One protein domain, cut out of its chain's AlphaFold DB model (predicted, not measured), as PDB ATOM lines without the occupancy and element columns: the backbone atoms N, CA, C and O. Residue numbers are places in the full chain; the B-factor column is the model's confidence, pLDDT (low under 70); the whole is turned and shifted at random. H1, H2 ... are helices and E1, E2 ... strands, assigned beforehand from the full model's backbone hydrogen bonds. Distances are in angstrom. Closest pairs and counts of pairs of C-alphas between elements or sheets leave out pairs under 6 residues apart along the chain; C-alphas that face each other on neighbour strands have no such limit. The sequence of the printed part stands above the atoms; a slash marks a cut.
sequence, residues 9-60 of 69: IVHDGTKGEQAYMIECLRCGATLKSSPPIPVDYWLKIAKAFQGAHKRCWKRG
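AT A GLANCE: This is residues 9 to 60 of the 69 residues of an uncharacterized protein of viral metagenome (UniProt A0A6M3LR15). Picture a small sheet of three short strands, E1, E2 and E3, with one longer helix, H1, running along its strands over one face, while no named helix covers the other face. The short helix H2 follows H1 at one end of the elongated outline, off the sheet. The printed part has 52 residues, in the order E1, E2, E3, H1, H2; the sheet's order is E1, E2, E3, all antiparallel, and the class is mixed, helices and strands. The whole is compact, with a radius of gyration of the C-alphas of 11.2 A, and spans 34 by 20 by 13 A.

IN THESE COORDINATES: Find C-alpha 9 at (6.176, 37.356, -35.001); from there E1 runs through residues 9 to 11, 6.3 A from first to last C-alpha. Next look at residues 21 to 24, which are E2, 10.4 A long, and at residues 30 to 32, which are E3, 6.6 A long. H1, residues 39 to 52, begins with C-alpha 39 at (13.624, 45.228, -45.884) and measures 20.1 A. H2, residues 54 to 60, measures 10.1 A and ends with C-alpha 60 at (9.434, 30.722, -22.084).

HOW THE PARTS SIT: Start at the sheet, a meander, each strand the antiparallel neighbour of the one before. E1 and E2 form a hairpin at 175 degrees; look for N 11 and O 21, 2.8 A apart, and N 23 and O 9, 2.9 A apart, both within hydrogen-bond range. E2 and E3 form a hairpin at 170 degrees, with N 22 and O 31 within hydrogen-bond range at 2.8 A. E2 is the inner strand, and E1 and E3 are the edge strands. H1 on one face of this sheet makes two layers, a helix layer and a sheet layer, at a height over the sheet of 9.8 A. It lies over E2 and runs along the strands, at 21 degrees to E2 on the local plane. The closest C-alphas of H1 and E2 are those of Ala 46 and Ile 22, 6.8 A apart. H2 is not on the sheet; it is only just apart from E2, the closest C-alphas being 8.1 A apart. H1 and H2 meet only through their link. In H1 and H2 every O i to N i+4 pair is within hydrogen-bond range.

THE WHOLE: The two C-alphas farthest apart are those of Pro 36 and Arg 59, at 34.3 A. The printed part runs from residue 9 to 60 with no cut. The links E2 to E3 and H1 to H2 are tight, E1 to E2 and E3 to H1 are short, and no link is long. In the B-factor column of this model, find a mean pLDDT of the printed part of 76.5, with residues 12 to 19 and 57 to 60 under 70.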
ATOM      1  N   ILE A   9       6.746  37.294 -33.659       74.75
ATOM      2  CA  ILE A   9       6.176  37.356 -35.001       74.75
ATOM      3  C   ILE A   9       6.694  38.628 -35.665       74.75
ATOM      4  O   ILE A   9       6.593  39.718 -35.104       74.75
ATOM      5  N   VAL A  10       7.283  38.484 -36.852       73.81
ATOM      6  CA  VAL A  10       7.678  39.611 -37.700       73.81
ATOM      7  C   VAL A  10       6.747  39.618 -38.901       73.81
ATOM      8  O   VAL A  10       6.791  38.711 -39.730       73.81
ATOM      9  N   HIS A  11       5.916  40.645 -38.989       74.00
ATOM     10  CA  HIS A  11       5.049  40.887 -40.127       74.00
ATOM     11  C   HIS A  11       5.889  41.622 -41.170       74.00
ATOM     12  O   HIS A  11       6.255  42.792 -40.998       74.00
ATOM     13  N   ASP A  12       6.284  40.910 -42.225       63.16
ATOM     14  CA  ASP A  12       6.887  41.565 -43.377       63.16
ATOM     15  C   ASP A  12       5.835  42.443 -44.071       63.16
ATOM     16  O   ASP A  12       4.631  42.177 -44.045       63.16
ATOM     17  N   GLY A  13       6.281  43.557 -44.649       57.03
ATOM     18  CA  GLY A  13       5.396  44.550 -45.252       57.03
ATOM     19  C   GLY A  13       4.630  44.075 -46.493       57.03
ATOM     20  O   GLY A  13       4.047  44.911 -47.173       57.03
ATOM     21  N   THR A  14       4.660  42.778 -46.827       57.28
ATOM     22  CA  THR A  14       4.126  42.232 -48.084       57.28
ATOM     23  C   THR A  14       2.812  41.462 -47.931       57.28
ATOM     24  O   THR A  14       2.236  41.064 -48.940       57.28
ATOM     25  N   LYS A  15       2.305  41.259 -46.702       49.91
ATOM     26  CA  LYS A  15       1.199  40.315 -46.432       49.91
ATOM     27  C   LYS A  15      -0.054  40.866 -45.721       49.91
ATOM     28  O   LYS A  15      -0.742  40.095 -45.060       49.91
ATOM     29  N   GLY A  16      -0.420  42.144 -45.887       55.16
ATOM     30  CA  GLY A  16      -1.773  42.637 -45.538       55.16
ATOM     31  C   GLY A  16      -1.847  43.782 -44.513       55.16
ATOM     32  O   GLY A  16      -0.953  44.621 -44.461       55.16
ATOM     33  N   GLU A  17      -2.931  43.827 -43.720       57.91
ATOM     34  CA  GLU A  17      -3.357  44.956 -42.851       57.91
ATOM     35  C   GLU A  17      -2.358  45.366 -41.746       57.91
ATOM     36  O   GLU A  17      -2.461  46.462 -41.195       57.91
ATOM     37  N   GLN A  18      -1.373  44.519 -41.426       61.47
ATOM     38  CA  GLN A  18      -0.377  44.734 -40.364       61.47
ATOM     39  C   GLN A  18       1.060  44.776 -40.909       61.47
ATOM     40  O   GLN A  18       1.977  44.159 -40.366       61.47
ATOM     41  N   ALA A  19       1.271  45.479 -42.020       68.19
ATOM     42  CA  ALA A  19       2.600  45.669 -42.592       68.19
ATOM     43  C   ALA A  19       3.559  46.351 -41.593       68.19
ATOM     44  O   ALA A  19       3.184  47.307 -40.916       68.19
ATOM     45  N   TYR A  20       4.814  45.884 -41.539       74.38
ATOM     46  CA  TYR A  20       5.865  46.435 -40.670       74.38
ATOM     47  C   TYR A  20       5.473  46.458 -39.184       74.38
ATOM     48  O   TYR A  20       5.630  47.459 -38.475       74.38
ATOM     49  N   MET A  21       4.986  45.314 -38.705       84.56
ATOM     50  CA  MET A  21       4.698  45.064 -37.297       84.56
ATOM     51  C   MET A  21       5.593  43.947 -36.738       84.56
ATOM     52  O   MET A  21       5.942  42.999 -37.440       84.56
ATOM     53  N   ILE A  22       6.009  44.067 -35.479       86.00
ATOM     54  CA  ILE A  22       6.727  43.033 -34.726       86.00
ATOM     55  C   ILE A  22       5.993  42.828 -33.410       86.00
ATOM     56  O   ILE A  22       5.686  43.801 -32.724       86.00
ATOM     57  N   GLU A  23       5.763  41.580 -33.029       86.19
ATOM     58  CA  GLU A  23       5.044  41.229 -31.808       86.19
ATOM     59  C   GLU A  23       5.853  40.252 -30.960       86.19
ATOM     60  O   GLU A  23       6.434  39.302 -31.480       86.19
ATOM     61  N   CYS A  24       5.877  40.457 -29.643       86.19
ATOM     62  CA  CYS A  24       6.387  39.490 -28.676       86.19
ATOM     63  C   CYS A  24       5.212  38.757 -28.021       86.19
ATOM     64  O   CYS A  24       4.550  39.301 -27.136       86.19
ATOM     65  N   LEU A  25       5.015  37.484 -28.365       80.62
ATOM     66  CA  LEU A  25       3.905  36.664 -27.854       80.62
ATOM     67  C   LEU A  25       3.973  36.400 -26.340       80.62
ATOM     68  O   LEU A  25       3.021  35.916 -25.740       80.62
ATOM     69  N   ARG A  26       5.108  36.697 -25.696       77.19
ATOM     70  CA  ARG A  26       5.328  36.433 -24.266       77.19
ATOM     71  C   ARG A  26       4.944  37.594 -23.357       77.19
ATOM     72  O   ARG A  26       4.538  37.354 -22.227       77.19
ATOM     73  N   CYS A  27       5.137  38.832 -23.802       82.25
ATOM     74  CA  CYS A  27       4.788  40.022 -23.018       82.25
ATOM     75  C   CYS A  27       3.715  40.890 -23.681       82.25
ATOM     76  O   CYS A  27       3.334  41.898 -23.098       82.25
ATOM     77  N   GLY A  28       3.261  40.535 -24.887       83.25
ATOM     78  CA  GLY A  28       2.301  41.323 -25.659       83.25
ATOM     79  C   GLY A  28       2.875  42.630 -26.212       83.25
ATOM     80  O   GLY A  28       2.124  43.460 -26.713       83.25
ATOM     81  N   ALA A  29       4.193  42.848 -26.115       86.12
ATOM     82  CA  ALA A  29       4.815  44.044 -26.666       86.12
ATOM     83  C   ALA A  29       4.718  44.031 -28.191       86.12
ATOM     84  O   ALA A  29       4.999  43.013 -28.826       86.12
ATOM     85  N   THR A  30       4.377  45.178 -28.769       87.81
ATOM     86  CA  THR A  30       4.299  45.354 -30.216       87.81
ATOM     87  C   THR A  30       5.139  46.548 -30.652       87.81
ATOM     88  O   THR A  30       5.280  47.531 -29.923       87.81
ATOM     89  N   LEU A  31       5.733  46.458 -31.840       86.62
ATOM     90  CA  LEU A  31       6.418  47.551 -32.518       86.62
ATOM     91  C   LEU A  31       5.823  47.681 -33.911       86.62
ATOM     92  O   LEU A  31       5.861  46.735 -34.689       86.62
ATOM     93  N   LYS A  32       5.287  48.858 -34.221       85.31
ATOM     94  CA  LYS A  32       4.772  49.204 -35.548       85.31
ATOM     95  C   LYS A  32       5.672  50.257 -36.172       85.31
ATOM     96  O   LYS A  32       6.212  51.107 -35.463       85.31
ATOM     97  N   SER A  33       5.828  50.213 -37.487       79.19
ATOM     98  CA  SER A  33       6.568  51.230 -38.220       79.19
ATOM     99  C   SER A  33       5.843  51.623 -39.498       79.19
ATOM    100  O   SER A  33       5.134  50.815 -40.089       79.19
ATOM    101  N   SER A  34       5.992  52.883 -39.899       73.31
ATOM    102  CA  SER A  34       5.303  53.421 -41.071       73.31
ATOM    103  C   SER A  34       6.156  53.211 -42.328       73.31
ATOM    104  O   SER A  34       7.301  53.665 -42.348       73.31
ATOM    105  N   PRO A  35       5.639  52.550 -43.381       72.25
ATOM    106  CA  PRO A  35       6.337  52.434 -44.661       72.25
ATOM    107  C   PRO A  35       6.536  53.787 -45.373       72.25
ATOM    108  O   PRO A  35       5.810  54.739 -45.081       72.25
ATOM    109  N   PRO A  36       7.453  53.862 -46.364       76.81
ATOM    110  CA  PRO A  36       8.294  52.776 -46.878       76.81
ATOM    111  C   PRO A  36       9.585  52.600 -46.070       76.81
ATOM    112  O   PRO A  36      10.303  53.556 -45.793       76.81
ATOM    113  N   ILE A  37       9.912  51.352 -45.736       76.50
ATOM    114  CA  ILE A  37      11.144  51.006 -45.023       76.50
ATOM    115  C   ILE A  37      11.867  49.913 -45.812       76.50
ATOM    116  O   ILE A  37      11.240  48.909 -46.156       76.50
ATOM    117  N   PRO A  38      13.177  50.054 -46.083       82.69
ATOM    118  CA  PRO A  38      13.951  48.985 -46.700       82.69
ATOM    119  C   PRO A  38      13.881  47.693 -45.877       82.69
ATOM    120  O   PRO A  38      14.037  47.725 -44.653       82.69
ATOM    121  N   VAL A  39      13.717  46.546 -46.542       76.50
ATOM    122  CA  VAL A  39      13.624  45.228 -45.884       76.50
ATOM    123  C   VAL A  39      14.818  44.976 -44.956       76.50
ATOM    124  O   VAL A  39      14.637  44.555 -43.815       76.50
ATOM    125  N   ASP A  40      16.033  45.325 -45.383       82.38
ATOM    126  CA  ASP A  40      17.243  45.168 -44.565       82.38
ATOM    127  C   ASP A  40      17.209  45.997 -43.280       82.38
ATOM    128  O   ASP A  40      17.691  45.563 -42.229       82.38
ATOM    129  N   TYR A  41      16.633  47.197 -43.348       83.69
ATOM    130  CA  TYR A  41      16.458  48.042 -42.175       83.69
ATOM    131  C   TYR A  41      15.400  47.449 -41.241       83.69
ATOM    132  O   TYR A  41      15.628  47.364 -40.034       83.69
ATOM    133  N   TRP A  42      14.303  46.928 -41.792       83.56
ATOM    134  CA  TRP A  42      13.270  46.239 -41.020       83.56
ATOM    135  C   TRP A  42      13.813  45.020 -40.260       83.56
ATOM    136  O   TRP A  42      13.555  44.853 -39.066       83.56
ATOM    137  N   LEU A  43      14.674  44.223 -40.897       81.62
ATOM    138  CA  LEU A  43      15.347  43.092 -40.253       81.62
ATOM    139  C   LEU A  43      16.271  43.522 -39.100       81.62
ATOM    140  O   LEU A  43      16.388  42.802 -38.105       81.62
ATOM    141  N   LYS A  44      16.923  44.691 -39.194       86.88
ATOM    142  CA  LYS A  44      17.729  45.243 -38.088       86.88
ATOM    143  C   LYS A  44      16.852  45.625 -36.895       86.88
ATOM    144  O   LYS A  44      17.216  45.302 -35.765       86.88
ATOM    145  N   ILE A  45      15.692  46.236 -37.140       85.75
ATOM    146  CA  ILE A  45      14.711  46.556 -36.089       85.75
ATOM    147  C   ILE A  45      14.209  45.270 -35.426       85.75
ATOM    148  O   ILE A  45      14.220  45.177 -34.200       85.75
ATOM    149  N   ALA A  46      13.866  44.247 -36.211       83.44
ATOM    150  CA  ALA A  46      13.447  42.946 -35.690       83.44
ATOM    151  C   ALA A  46      14.511  42.306 -34.785       83.44
ATOM    152  O   ALA A  46      14.196  41.849 -33.684       83.44
ATOM    153  N   LYS A  47      15.791  42.344 -35.183       85.50
ATOM    154  CA  LYS A  47      16.907  41.856 -34.354       85.50
ATOM    155  C   LYS A  47      17.080  42.656 -33.063       85.50
ATOM    156  O   LYS A  47      17.331  42.063 -32.014       85.50
ATOM    157  N   ALA A  48      16.943  43.981 -33.114       87.31
ATOM    158  CA  ALA A  48      17.019  44.832 -31.928       87.31
ATOM    159  C   ALA A  48      15.857  44.549 -30.960       87.31
ATOM    160  O   ALA A  48      16.081  44.362 -29.763       87.31
ATOM    161  N   PHE A  49      14.637  44.420 -31.489       87.25
ATOM    162  CA  PHE A  49      13.443  44.060 -30.729       87.25
ATOM    163  C   PHE A  49      13.590  42.681 -30.068       87.25
ATOM    164  O   PHE A  49      13.345  42.538 -28.870       87.25
ATOM    165  N   GLN A  50      14.090  41.684 -30.803       84.19
ATOM    166  CA  GLN A  50      14.433  40.371 -30.254       84.19
ATOM    167  C   GLN A  50      15.498  40.465 -29.154       84.19
ATOM    168  O   GLN A  50      15.386  39.802 -28.122       84.19
ATOM    169  N   GLY A  51      16.512  41.312 -29.341       85.12
ATOM    170  CA  GLY A  51      17.547  41.594 -28.350       85.12
ATOM    171  C   GLY A  51      16.987  42.145 -27.036       85.12
ATOM    172  O   GLY A  51      17.334  41.638 -25.966       85.12
ATOM    173  N   ALA A  52      16.085  43.127 -27.117       84.81
ATOM    174  CA  ALA A  52      15.409  43.714 -25.959       84.81
ATOM    175  C   ALA A  52      14.548  42.684 -25.207       84.81
ATOM    176  O   ALA A  52      14.476  42.697 -23.979       84.81
ATOM    177  N   HIS A  53      13.970  41.721 -25.930       85.38
ATOM    178  CA  HIS A  53      13.095  40.699 -25.366       85.38
ATOM    179  C   HIS A  53      13.793  39.357 -25.077       85.38
ATOM    180  O   HIS A  53      13.132  38.356 -24.806       85.38
ATOM    181  N   LYS A  54      15.133  39.308 -25.011       80.88
ATOM    182  CA  LYS A  54      15.886  38.092 -24.618       80.88
ATOM    183  C   LYS A  54      15.439  37.485 -23.278       80.88
ATOM    184  O   LYS A  54      15.554  36.279 -23.078       80.88
ATOM    185  N   ARG A  55      14.929  38.296 -22.340       74.44
ATOM    186  CA  ARG A  55      14.386  37.809 -21.053       74.44
ATOM    187  C   ARG A  55      13.043  37.085 -21.213       74.44
ATOM    188  O   ARG A  55      12.766  36.164 -20.450       74.44
ATOM    189  N   CYS A  56      12.243  37.465 -22.209       77.56
ATOM    190  CA  CYS A  56      10.999  36.785 -22.568       77.56
ATOM    191  C   CYS A  56      11.272  35.386 -23.126       77.56
ATOM    192  O   CYS A  56      10.541  34.452 -22.806       77.56
ATOM    193  N   TRP A  57      12.365  35.235 -23.882       67.44
ATOM    194  CA  TRP A  57      12.850  33.933 -24.337       67.44
ATOM    195  C   TRP A  57      13.222  33.012 -23.167       67.44
ATOM    196  O   TRP A  57      12.731  31.889 -23.116       67.44
ATOM    197  N   LYS A  58      14.004  33.499 -22.187       63.06
ATOM    198  CA  LYS A  58      14.382  32.706 -20.999       63.06
ATOM    199  C   LYS A  58      13.149  32.194 -20.244       63.06
ATOM    200  O   LYS A  58      12.961  30.991 -20.155       63.06
ATOM    201  N   ARG A  59      12.218  33.091 -19.880       58.25
ATOM    202  CA  ARG A  59      10.962  32.726 -19.189       58.25
ATOM    203  C   ARG A  59      10.118  31.684 -19.930       58.25
ATOM    204  O   ARG A  59       9.415  30.907 -19.292       58.25
ATOM    205  N   GLY A  60      10.145  31.698 -21.262       55.12
ATOM    206  CA  GLY A  60       9.434  30.722 -22.084       55.12
ATOM    207  C   GLY A  60      10.105  29.350 -22.147       55.12
ATOM    208  O   GLY A  60       9.404  28.360 -22.336       55.12
TER     209      GLY A  60